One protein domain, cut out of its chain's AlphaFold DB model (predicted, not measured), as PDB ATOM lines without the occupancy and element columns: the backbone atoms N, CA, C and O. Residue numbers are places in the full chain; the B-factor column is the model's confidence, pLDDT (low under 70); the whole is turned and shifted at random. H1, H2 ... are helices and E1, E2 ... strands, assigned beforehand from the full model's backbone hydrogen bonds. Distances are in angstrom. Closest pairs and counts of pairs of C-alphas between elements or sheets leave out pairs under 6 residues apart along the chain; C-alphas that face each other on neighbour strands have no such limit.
ATOM      1  N   THR A   7      45.954  33.381 -21.106       87.00
ATOM      2  CA  THR A   7      47.216  33.735 -20.427       87.00
ATOM      3  C   THR A   7      48.211  34.422 -21.352       87.00
ATOM      4  O   THR A   7      48.802  35.422 -20.959       87.00
ATOM      5  N   ASP A   8      48.335  33.966 -22.600       90.12
ATOM      6  CA  ASP A   8      49.259  34.555 -23.580       90.12
ATOM      7  C   ASP A   8      48.878  36.016 -23.871       90.12
ATOM      8  O   ASP A   8      49.734  36.884 -24.045       90.12
ATOM      9  N   ILE A   9      47.572  36.305 -23.877       90.25
ATOM     10  CA  ILE A   9      47.050  37.666 -24.035       90.25
ATOM     11  C   ILE A   9      47.403  38.520 -22.822       90.25
ATOM     12  O   ILE A   9      47.839  39.654 -23.003       90.25
ATOM     13  N   VAL A  10      47.226  37.997 -21.604       92.00
ATOM     14  CA  VAL A  10      47.565  38.716 -20.365       92.00
ATOM     15  C   VAL A  10      49.044  39.089 -20.351       92.00
ATOM     16  O   VAL A  10      49.368  40.258 -20.143       92.00
ATOM     17  N   GLU A  11      49.928  38.135 -20.644       92.62
ATOM     18  CA  GLU A  11      51.367  38.387 -20.699       92.62
ATOM     19  C   GLU A  11      51.731  39.436 -21.752       92.62
ATOM     20  O   GLU A  11      52.549  40.321 -21.492       92.62
ATOM     21  N   PHE A  12      51.131  39.350 -22.942       93.19
ATOM     22  CA  PHE A  12      51.363  40.312 -24.012       93.19
ATOM     23  C   PHE A  12      50.940  41.724 -23.596       93.19
ATOM     24  O   PHE A  12      51.749  42.646 -23.651       93.19
ATOM     25  N   VAL A  13      49.706  41.913 -23.121       92.94
ATOM     26  CA  VAL A  13      49.222  43.265 -22.803       92.94
ATOM     27  C   VAL A  13      49.936  43.873 -21.595       92.94
ATOM     28  O   VAL A  13      50.150  45.082 -21.568       92.94
ATOM     29  N   GLN A  14      50.358  43.060 -20.620       94.56
ATOM     30  CA  GLN A  14      51.168  43.537 -19.495       94.56
ATOM     31  C   GLN A  14      52.535  44.054 -19.959       94.56
ATOM     32  O   GLN A  14      52.974  45.101 -19.483       94.56
ATOM     33  N   LYS A  15      53.186  43.374 -20.918       95.81
ATOM     34  CA  LYS A  15      54.435  43.857 -21.542       95.81
ATOM     35  C   LYS A  15      54.234  45.189 -22.270       95.81
ATOM     36  O   LYS A  15      55.106  46.047 -22.208       95.81
ATOM     37  N   GLU A  16      53.060  45.393 -22.863       93.06
ATOM     38  CA  GLU A  16      52.649  46.651 -23.506       93.06
ATOM     39  C   GLU A  16      52.142  47.721 -22.509       93.06
ATOM     40  O   GLU A  16      51.596  48.752 -22.906       93.06
ATOM     41  N   GLY A  17      52.286  47.491 -21.197       94.00
ATOM     42  CA  GLY A  17      51.951  48.458 -20.147       94.00
ATOM     43  C   GLY A  17      50.469  48.535 -19.774       94.00
ATOM     44  O   GLY A  17      50.059  49.469 -19.083       94.00
ATOM     45  N   TRP A  18      49.644  47.584 -20.217       95.94
ATOM     46  CA  TRP A  18      48.238  47.523 -19.821       95.94
ATOM     47  C   TRP A  18      48.096  47.032 -18.383       95.94
ATOM     48  O   TRP A  18      48.798  46.128 -17.926       95.94
ATOM     49  N   THR A  19      47.090  47.559 -17.689       95.62
ATOM     50  CA  THR A  19      46.725  47.077 -16.356       95.62
ATOM     51  C   THR A  19      45.766  45.901 -16.477       95.62
ATOM     52  O   THR A  19      44.659  46.057 -17.002       95.62
ATOM     53  N   VAL A  20      46.158  44.754 -15.921       96.19
ATOM     54  CA  VAL A  20      45.327  43.547 -15.825       96.19
ATOM     55  C   VAL A  20      44.933  43.298 -14.371       96.19
ATOM     56  O   VAL A  20      45.769  43.380 -13.475       96.19
ATOM     57  N   ALA A  21      43.657  43.003 -14.130       96.50
ATOM     58  CA  ALA A  21      43.133  42.681 -12.802       96.50
ATOM     59  C   ALA A  21      41.963  41.691 -12.897       96.50
ATOM     60  O   ALA A  21      41.293  41.669 -13.935       96.50
ATOM     61  N   PRO A  22      41.637  40.935 -11.831       96.38
ATOM     62  CA  PRO A  22      40.415  40.137 -11.778       96.38
ATOM     63  C   PRO A  22      39.160  40.952 -12.112       96.38
ATOM     64  O   PRO A  22      39.130  42.184 -11.981       96.38
ATOM     65  N   LEU A  23      38.092  40.271 -12.532       94.62
ATOM     66  CA  LEU A  23      36.802  40.933 -12.740       94.62
ATOM     67  C   LEU A  23      36.353  41.644 -11.457       94.62
ATOM     68  O   LEU A  23      36.471  41.118 -10.356       94.62
ATOM     69  N   LYS A  24      35.800  42.849 -11.600       91.44
ATOM     70  CA  LYS A  24      35.361  43.665 -10.453       91.44
ATOM     71  C   LYS A  24      33.934  43.363  -9.984       91.44
ATOM     72  O   LYS A  24      33.554  43.779  -8.898       91.44
ATOM     73  N   LYS A  25      33.112  42.729 -10.828       88.56
ATOM     74  CA  LYS A  25      31.674  42.499 -10.594       88.56
ATOM     75  C   LYS A  25      31.220  41.176 -11.218       88.56
ATOM     76  O   LYS A  25      31.831  40.714 -12.180       88.56
ATOM     77  N   GLY A  26      30.112  40.634 -10.710       84.94
ATOM     78  CA  GLY A  26      29.510  39.371 -11.157       84.94
ATOM     79  C   GLY A  26      29.982  38.159 -10.349       84.94
ATOM     80  O   GLY A  26      30.737  38.310  -9.394       84.94
ATOM     81  N   GLY A  27      29.543  36.958 -10.740       83.56
ATOM     82  CA  GLY A  27      29.837  35.714 -10.009       83.56
ATOM     83  C   GLY A  27      31.324  35.343  -9.932       83.56
ATOM     84  O   GLY A  27      31.725  34.671  -8.994       83.56
ATOM     85  N   ASN A  28      32.143  35.848 -10.861       86.06
ATOM     86  CA  ASN A  28      33.591  35.607 -10.898       86.06
ATOM     87  C   ASN A  28      34.403  36.822 -10.410       86.06
ATOM     88  O   ASN A  28      35.561  36.990 -10.794       86.06
ATOM     89  N   ALA A  29      33.791  37.726  -9.639       91.00
ATOM     90  CA  ALA A  29      34.472  38.918  -9.149       91.00
ATOM     91  C   ALA A  29      35.579  38.571  -8.141       91.00
ATOM     92  O   ALA A  29      35.359  37.790  -7.223       91.00
ATOM     93  N   GLY A  30      36.760  39.173  -8.300       93.38
ATOM     94  CA  GLY A  30      37.908  38.986  -7.404       93.38
ATOM     95  C   GLY A  30      38.619  37.635  -7.520       93.38
ATOM     96  O   GLY A  30      39.691  37.483  -6.944       93.38
ATOM     97  N   ILE A  31      38.073  36.684  -8.281       92.56
ATOM     98  CA  ILE A  31      38.674  35.366  -8.492       92.56
ATOM     99  C   ILE A  31      39.777  35.495  -9.557       92.56
ATOM    100  O   ILE A  31      39.479  35.945 -10.669       92.56
ATOM    101  N   PRO A  32      41.035  35.125  -9.256       91.75
ATOM    102  CA  PRO A  32      42.106  35.068 -10.249       91.75
ATOM    103  C   PRO A  32      41.791  34.095 -11.389       91.75
ATOM    104  O   PRO A  32      41.050  33.126 -11.210       91.75
ATOM    105  N   TYR A  33      42.378  34.322 -12.565       88.69
ATOM    106  CA  TYR A  33      42.151  33.462 -13.729       88.69
ATOM    107  C   TYR A  33      42.589  32.012 -13.472       88.69
ATOM    108  O   TYR A  33      41.875  31.074 -13.816       88.69
ATOM    109  N   GLU A  34      43.704  31.830 -12.768       87.69
ATOM    110  CA  GLU A  34      44.285  30.540 -12.386       87.69
ATOM    111  C   GLU A  34      43.357  29.723 -11.468       87.69
ATOM    112  O   GLU A  34      43.528  28.517 -11.323       87.69
ATOM    113  N   GLN A  35      42.358  30.375 -10.862       90.12
ATOM    114  CA  GLN A  35      41.331  29.763 -10.014       90.12
ATOM    115  C   GLN A  35      39.975  29.633 -10.732       90.12
ATOM    116  O   GLN A  35      38.952  29.402 -10.091       90.12
ATOM    117  N   GLY A  36      39.944  29.798 -12.059       87.81
ATOM    118  CA  GLY A  36      38.725  29.731 -12.873       87.81
ATOM    119  C   GLY A  36      37.964  31.057 -12.985       87.81
ATOM    120  O   GLY A  36      36.836  31.083 -13.477       87.81
ATOM    121  N   GLY A  37      38.559  32.164 -12.536       91.56
ATOM    122  CA  GLY A  37      38.004  33.504 -12.677       91.56
ATOM    123  C   GLY A  37      38.183  34.105 -14.074       91.56
ATOM    124  O   GLY A  37      38.781  33.527 -14.979       91.56
ATOM    125  N   GLY A  38      37.647  35.311 -14.256       93.56
ATOM    126  CA  GLY A  38      37.923  36.135 -15.435       93.56
ATOM    127  C   GLY A  38      38.853  37.296 -15.097       93.56
ATOM    128  O   GLY A  38      39.157  37.554 -13.932       93.56
ATOM    129  N   PHE A  39      39.220  38.079 -16.106       95.62
ATOM    130  CA  PHE A  39      40.047  39.269 -15.918       95.62
ATOM    131  C   PHE A  39      39.534  40.460 -16.719       95.62
ATOM    132  O   PHE A  39      38.718  40.346 -17.632       95.62
ATOM    133  N   SER A  40      40.023  41.630 -16.348       96.75
ATOM    134  CA  SER A  40      39.801  42.901 -17.010       96.75
ATOM    135  C   SER A  40      41.135  43.525 -17.389       96.75
ATOM    136  O   SER A  40      42.114  43.386 -16.658       96.75
ATOM    137  N   MET A  41      41.168  44.195 -18.533       96.25
ATOM    138  CA  MET A  41      42.351  44.794 -19.133       96.25
ATOM    139  C   MET A  41      42.030  46.244 -19.481       96.25
ATOM    140  O   MET A  41      41.019  46.526 -20.135       96.25
ATOM    141  N   ASN A  42      42.886  47.153 -19.025       95.31
ATOM    142  CA  ASN A  42      42.770  48.583 -19.279       95.31
ATOM    143  C   ASN A  42      44.029  49.052 -20.020       95.31
ATOM    144  O   ASN A  42      45.132  48.820 -19.515       95.31
ATOM    145  N   PRO A  43      43.881  49.695 -21.186       94.06
ATOM    146  CA  PRO A  43      45.002  50.258 -21.917       94.06
ATOM    147  C   PRO A  43      45.663  51.408 -21.150       94.06
ATOM    148  O   PRO A  43      45.005  52.065 -20.336       94.06
ATOM    149  N   PRO A  44      46.943  51.701 -21.439       93.44
ATOM    150  CA  PRO A  44      47.617  52.868 -20.895       93.44
ATOM    151  C   PRO A  44      46.867  54.160 -21.239       93.44
ATOM    152  O   PRO A  44      46.348  54.334 -22.352       93.44
ATOM    153  N   ALA A  45      46.836  55.089 -20.285       90.69
ATOM    154  CA  ALA A  45      46.287  56.421 -20.501       90.69
ATOM    155  C   ALA A  45      47.045  57.153 -21.624       90.69
ATOM    156  O   ALA A  45      48.247  56.971 -21.794       90.69
ATOM    157  N   GLY A  46      46.338  57.983 -22.397       89.62
ATOM    158  CA  GLY A  46      46.933  58.760 -23.494       89.62
ATOM    159  C   GLY A  46      47.175  57.983 -24.794       89.62
ATOM    160  O   GLY A  46      47.666  58.563 -25.758       89.62
ATOM    161  N   THR A  47      46.811  56.699 -24.859       87.19
ATOM    162  CA  THR A  47      46.816  55.921 -26.109       87.19
ATOM    163  C   THR A  47      45.507  56.107 -26.880       87.19
ATOM    164  O   THR A  47      44.468  56.403 -26.292       87.19
ATOM    165  N   SER A  48      45.506  55.867 -28.197       82.25
ATOM    166  CA  SER A  48      44.283  55.908 -29.023       82.25
ATOM    167  C   SER A  48      43.190  54.939 -28.540       82.25
ATOM    168  O   SER A  48      42.008  55.139 -28.806       82.25
ATOM    169  N   GLY A  49      43.580  53.903 -27.793       82.50
ATOM    170  CA  GLY A  49      42.686  52.932 -27.180       82.50
ATOM    171  C   GLY A  49      42.302  53.237 -25.733       82.50
ATOM    172  O   GLY A  49      41.571  52.433 -25.168       82.50
ATOM    173  N   SER A  50      42.736  54.344 -25.118       87.81
ATOM    174  CA  SER A  50      42.633  54.564 -23.660       87.81
ATOM    175  C   SER A  50      41.204  54.547 -23.099       87.81
ATOM    176  O   SER A  50      41.008  54.405 -21.897       87.81
ATOM    177  N   SER A  51      40.194  54.705 -23.957       88.31
ATOM    178  CA  SER A  51      38.771  54.630 -23.603       88.31
ATOM    179  C   SER A  51      38.194  53.210 -23.628       88.31
ATOM    180  O   SER A  51      37.031  53.011 -23.274       88.31
ATOM    181  N   ARG A  52      38.965  52.220 -24.091       91.19
ATOM    182  CA  ARG A  52      38.541  50.823 -24.165       91.19
ATOM    183  C   ARG A  52      38.654  50.167 -22.795       91.19
ATOM    184  O   ARG A  52      39.630  50.338 -22.079       91.19
ATOM    185  N   TYR A  53      37.672  49.336 -22.483       94.19
ATOM    186  CA  TYR A  53      37.709  48.421 -21.354       94.19
ATOM    187  C   TYR A  53      37.427  47.017 -21.865       94.19
ATOM    188  O   TYR A  53      36.372  46.776 -22.457       94.19
ATOM    189  N   ILE A  54      38.377  46.103 -21.682       95.31
ATOM    190  CA  ILE A  54      38.269  44.738 -22.200       95.31
ATOM    191  C   ILE A  54      38.167  43.777 -21.025       95.31
ATOM    192  O   ILE A  54      38.888  43.903 -20.043       95.31
ATOM    193  N   GLN A  55      37.268  42.806 -21.111       95.19
ATOM    194  CA  GLN A  55      37.084  41.780 -20.090       95.19
ATOM    195  C   GLN A  55      37.092  40.403 -20.734       95.19
ATOM    196  O   GLN A  55      36.453  40.226 -21.764       95.19
ATOM    197  N   TYR A  56      37.751  39.429 -20.118       94.44
ATOM    198  CA  TYR A  56      37.608  38.020 -20.458       94.44
ATOM    199  C   TYR A  56      36.695  37.324 -19.453       94.44
ATOM    200  O   TYR A  56      36.845  37.489 -18.238       94.44
ATOM    201  N   HIS A  57      35.774  36.518 -19.970       92.19
ATOM    202  CA  HIS A  57      34.881  35.672 -19.197       92.19
ATOM    203  C   HIS A  57      35.133  34.202 -19.575       92.19
ATOM    204  O   HIS A  57      34.974  33.868 -20.749       92.19
ATOM    205  N   PRO A  58      35.485  33.320 -18.616       88.38
ATOM    206  CA  PRO A  58      35.896  31.930 -18.866       88.38
ATOM    207  C   PRO A  58      34.782  30.975 -19.331       88.38
ATOM    208  O   PRO A  58      35.045  29.789 -19.494       88.38
ATOM    209  N   GLY A  59      33.567  31.468 -19.594       81.19
ATOM    210  CA  GLY A  59      32.398  30.624 -19.864       81.19
ATOM    211  C   GLY A  59      31.863  29.962 -18.589       81.19
ATOM    212  O   GLY A  59      32.490  30.025 -17.531       81.19
ATOM    213  N   GLY A  60      30.671  29.371 -18.678       72.75
ATOM    214  CA  GLY A  60      29.980  28.759 -17.542       72.75
ATOM    215  C   GLY A  60      29.172  29.759 -16.700       72.75
ATOM    216  O   GLY A  60      29.505  30.941 -16.576       72.75
ATOM    217  N   GLY A  61      28.061  29.288 -16.126       64.50
ATOM    218  CA  GLY A  61      27.114  30.111 -15.362       64.50
ATOM    219  C   GLY A  61      26.014  30.763 -16.219       64.50
ATOM    220  O   GLY A  61      25.673  30.286 -17.295       64.50
ATOM    221  N   HIS A  62      25.431  31.870 -15.736       61.44
ATOM    222  CA  HIS A  62      24.192  32.475 -16.276       61.44
ATOM    223  C   HIS A  62      24.298  33.019 -17.722       61.44
ATOM    224  O   HIS A  62      23.281  33.323 -18.337       61.44
ATOM    225  N   HIS A  63      25.509  33.166 -18.278       58.53
ATOM    226  CA  HIS A  63      25.744  33.762 -19.605       58.53
ATOM    227  C   HIS A  63      26.125  32.745 -20.700       58.53
ATOM    228  O   HIS A  63      26.467  33.155 -21.809       58.53
ATOM    229  N   GLY A  64      26.022  31.443 -20.411       66.06
ATOM    230  CA  GLY A  64      26.276  30.354 -21.358       66.06
ATOM    231  C   GLY A  64      27.676  29.742 -21.252       66.06
ATOM    232  O   GLY A  64      28.584  30.298 -20.635       66.06
ATOM    233  N   ASP A  65      27.841  28.575 -21.869       77.69
ATOM    234  CA  ASP A  65      29.024  27.721 -21.684       77.69
ATOM    235  C   ASP A  65      30.287  28.255 -22.370       77.69
ATOM    236  O   ASP A  65      31.399  27.870 -22.018       77.69
ATOM    237  N   LEU A  66      30.138  29.151 -23.349       88.25
ATOM    238  CA  LEU A  66      31.253  29.589 -24.181       88.25
ATOM    239  C   LEU A  66      32.006  30.780 -23.571       88.25
ATOM    240  O   LEU A  66      31.394  31.823 -23.318       88.25
ATOM    241  N   PRO A  67      33.342  30.690 -23.431       90.75
ATOM    242  CA  PRO A  67      34.159  31.829 -23.046       90.75
ATOM    243  C   PRO A  67      34.119  32.945 -24.091       90.75
ATOM    244  O   PRO A  67      34.033  32.685 -25.300       90.75
ATOM    245  N   TYR A  68      34.232  34.193 -23.638       92.25
ATOM    246  CA  TYR A  68      34.183  35.367 -24.510       92.25
ATOM    247  C   TYR A  68      34.961  36.561 -23.962       92.25
ATOM    248  O   TYR A  68      35.157  36.712 -22.756       92.25
ATOM    249  N   TYR A  69      35.333  37.461 -24.869       93.69
ATOM    250  CA  TYR A  69      35.817  38.796 -24.547       93.69
ATOM    251  C   TYR A  69      34.688  39.810 -24.678       93.69
ATOM    252  O   TYR A  69      33.994  39.836 -25.691       93.69
ATOM    253  N   LYS A  70      34.517  40.669 -23.676       94.06
ATOM    254  CA  LYS A  70      33.659  41.852 -23.731       94.06
ATOM    255  C   LYS A  70      34.529  43.080 -23.946       94.06
ATOM    256  O   LYS A  70      35.317  43.430 -23.075       94.06
ATOM    257  N   VAL A  71      34.369  43.738 -25.084       95.00
ATOM    258  CA  VAL A  71      35.013  45.012 -25.403       95.00
ATOM    259  C   VAL A  71      33.978  46.109 -25.213       95.00
ATOM    260  O   VAL A  71      32.930  46.089 -25.852       95.00
ATOM    261  N   SER A  72      34.251  47.044 -24.313       95.00
ATOM    262  CA  SER A  72      33.399  48.201 -24.045       95.00
ATOM    263  C   SER A  72      34.122  49.485 -24.421       95.00
ATOM    264  O   SER A  72      35.310  49.644 -24.140       95.00
ATOM    265  N   SER A  73      33.401  50.401 -25.059       93.25
ATOM    266  CA  SER A  73      33.919  51.713 -25.431       93.25
ATOM    267  C   SER A  73      32.796  52.747 -25.517       93.25
ATOM    268  O   SER A  73      31.683  52.373 -25.883       93.25
ATOM    269  N   PRO A  74      33.069  54.034 -25.250       89.75
ATOM    270  CA  PRO A  74      32.066  55.087 -25.412       89.75
ATOM    271  C   PRO A  74      31.538  55.211 -26.849       89.75
ATOM    272  O   PRO A  74      30.356  55.453 -27.048       89.75
ATOM    273  N   GLU A  75      32.408  55.027 -27.844       88.38
ATOM    274  CA  GLU A  75      32.094  55.270 -29.258       88.38
ATOM    275  C   GLU A  75      31.340  54.113 -29.929       88.38
ATOM    276  O   GLU A  75      30.507  54.336 -30.802       88.38
ATOM    277  N   HIS A  76      31.631  52.867 -29.543       88.44
ATOM    278  CA  HIS A  76      31.084  51.677 -30.210       88.44
ATOM    279  C   HIS A  76      30.258  50.776 -29.289       88.44
ATOM    280  O   HIS A  76      29.976  49.635 -29.653       88.44
ATOM    281  N   GLY A  77      29.914  51.245 -28.088       93.88
ATOM    282  CA  GLY A  77      29.126  50.470 -27.134       93.88
ATOM    283  C   GLY A  77      29.839  49.196 -26.683       93.88
ATOM    284  O   GLY A  77      31.034  49.217 -26.353       93.88
ATOM    285  N   ILE A  78      29.097  48.087 -26.630       95.81
ATOM    286  CA  ILE A  78      29.593  46.793 -26.156       95.81
ATOM    287  C   ILE A  78      29.637  45.798 -27.315       95.81
ATOM    288  O   ILE A  78      28.665  45.582 -28.030       95.81
ATOM    289  N   THR A  79      30.772  45.122 -27.474       95.31
ATOM    290  CA  THR A  79      30.913  43.967 -28.365       95.31
ATOM    291  C   THR A  79      31.383  42.756 -27.569       95.31
ATOM    292  O   THR A  79      32.351  42.841 -26.815       95.31
ATOM    293  N   ARG A  80      30.720  41.612 -27.746       93.94
ATOM    294  CA  ARG A  80      31.165  40.309 -27.243       93.94
ATOM    295  C   ARG A  80      31.729  39.469 -28.377       93.94
ATOM    296  O   ARG A  80      31.044  39.247 -29.373       93.94
ATOM    297  N   ILE A  81      32.954  38.992 -28.198       92.56
ATOM    298  CA  ILE A  81      33.681  38.135 -29.134       92.56
ATOM    299  C   ILE A  81      33.886  36.792 -28.440       92.56
ATOM    300  O   ILE A  81      34.689  36.679 -27.514       92.56
ATOM    301  N   TYR A  82      33.121  35.791 -28.847       91.06
ATOM    302  CA  TYR A  82      33.205  34.447 -28.294       91.06
ATOM    303  C   TYR A  82      34.404  33.708 -28.881       91.06
ATOM    304  O   TYR A  82      34.786  33.915 -30.033       91.06
ATOM    305  N   THR A  83      34.978  32.803 -28.096       86.56
ATOM    306  CA  THR A  83      36.145  31.994 -28.492       86.56
ATOM    307  C   THR A  83      35.887  31.086 -29.699       86.56
ATOM    308  O   THR A  83      36.826  30.724 -30.404       86.56
ATOM    309  N   ASN A  84      34.621  30.787 -30.004       87.69
ATOM    310  CA  ASN A  84      34.206  30.078 -31.219       87.69
ATOM    311  C   ASN A  84      34.052  30.986 -32.460       87.69
ATOM    312  O   ASN A  84      33.572  30.533 -33.495       87.69
ATOM    313  N   GLY A  85      34.394  32.273 -32.356       87.00
ATOM    314  CA  GLY A  85      34.300  33.249 -33.442       87.00
ATOM    315  C   GLY A  85      32.952  33.967 -33.561       87.00
ATOM    316  O   GLY A  85      32.835  34.885 -34.372       87.00
ATOM    317  N   LYS A  86      31.934  33.618 -32.757       90.94
ATOM    318  CA  LYS A  86      30.666  34.365 -32.734       90.94
ATOM    319  C   LYS A  86      30.899  35.787 -32.219       90.94
ATOM    320  O   LYS A  86      31.584  35.989 -31.217       90.94
ATOM    321  N   ILE A  87      30.258  36.767 -32.853       93.25
ATOM    322  CA  ILE A  87      30.288  38.173 -32.436       93.25
ATOM    323  C   ILE A  87      28.860  38.643 -32.145       93.25
ATOM    324  O   ILE A  87      27.947  38.375 -32.922       93.25
ATOM    325  N   VAL A  88      28.667  39.342 -31.027       93.12
ATOM    326  CA  VAL A  88      27.396  39.973 -30.634       93.12
ATOM    327  C   VAL A  88      27.663  41.431 -30.276       93.12
ATOM    328  O   VAL A  88      28.581  41.701 -29.506       93.12
ATOM    329  N   LYS A  89      26.871  42.358 -30.817       93.75
ATOM    330  CA  LYS A  89      26.946  43.798 -30.521       93.75
ATOM    331  C   LYS A  89      25.697  44.231 -29.747       93.75
ATOM    332  O   LYS A  89      24.621  43.718 -30.049       93.75
ATOM    333  N   GLU A  90      25.864  45.127 -28.777       88.44
ATOM    334  CA  GLU A  90      24.788  45.782 -28.009       88.44
ATOM    335  C   GLU A  90      24.823  47.296 -28.196       88.44
ATOM    336  O   GLU A  90      25.948  47.854 -28.225       88.44
TER     337      GLU A  90
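This is residues 7 to 90 of the 90 residues of an uncharacterized protein of Erwinia sp. CPCC 100877 (UniProt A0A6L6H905). A single twisted sheet of six strands makes a wall, and one short helix, H1, packs over one face at its E1 and E2 end. The sheet is a meander, each strand the antiparallel neighbour of the one before, in the order E1 E2 E3 E4 E5 E6. The printed part has 84 residues, with one named helix followed by six named strands; the class is mixed, helices and strands, with under half of the residues in named elements. It is compact, with a radius of gyration of the C-alphas of 12.7 A and spans of 36 by 28 by 22 A.

H1, residues 7 to 15, has every O i to N i+4 pair within hydrogen-bond range. E1, residues 19 to 22, is an edge strand and forms a hairpin with E2, residues 39 to 42: N 21 and O 40 are 3.0 A apart. H1 is on the sheet at a height of 9.8 A, over E2 and only just over E1, with 3 of its 9 C-alphas there. It runs along the strands, at 26 degrees to E2 on the local plane. The closest C-alphas of H1 and E1, Gln 14 and Val 20, are 6.9 A apart. E3, residues 53 to 57, forms a hairpin with E2, N 41 to O 54 at 2.8 A. E4, residues 68 to 73, forms one with E3, N 55 to O 70 at 2.8 A. E5, residues 77 to 82, forms one with E4, N 71 to O 79 at 2.8 A. The other edge strand, E6, residues 87 to 89, forms a hairpin with E5, N 80 to O 88 at 2.8 A. E1 and E6 are apart.

H1 begins at C-alpha 7 (47.216, 33.735, -20.427) and measures 12.5 A. E3 measures 13.2 A, E4 16.4 A and E5 16.6 A; E6 ends at C-alpha 89 (26.946, 43.798, -30.521).

The C-alphas farthest apart, of Gly 46 and Asp 65, are 35.9 A apart. The printed part has no cut. The link from E1 to E2, residues 23 to 38, is long. Residues 61 to 64 are under pLDDT 70.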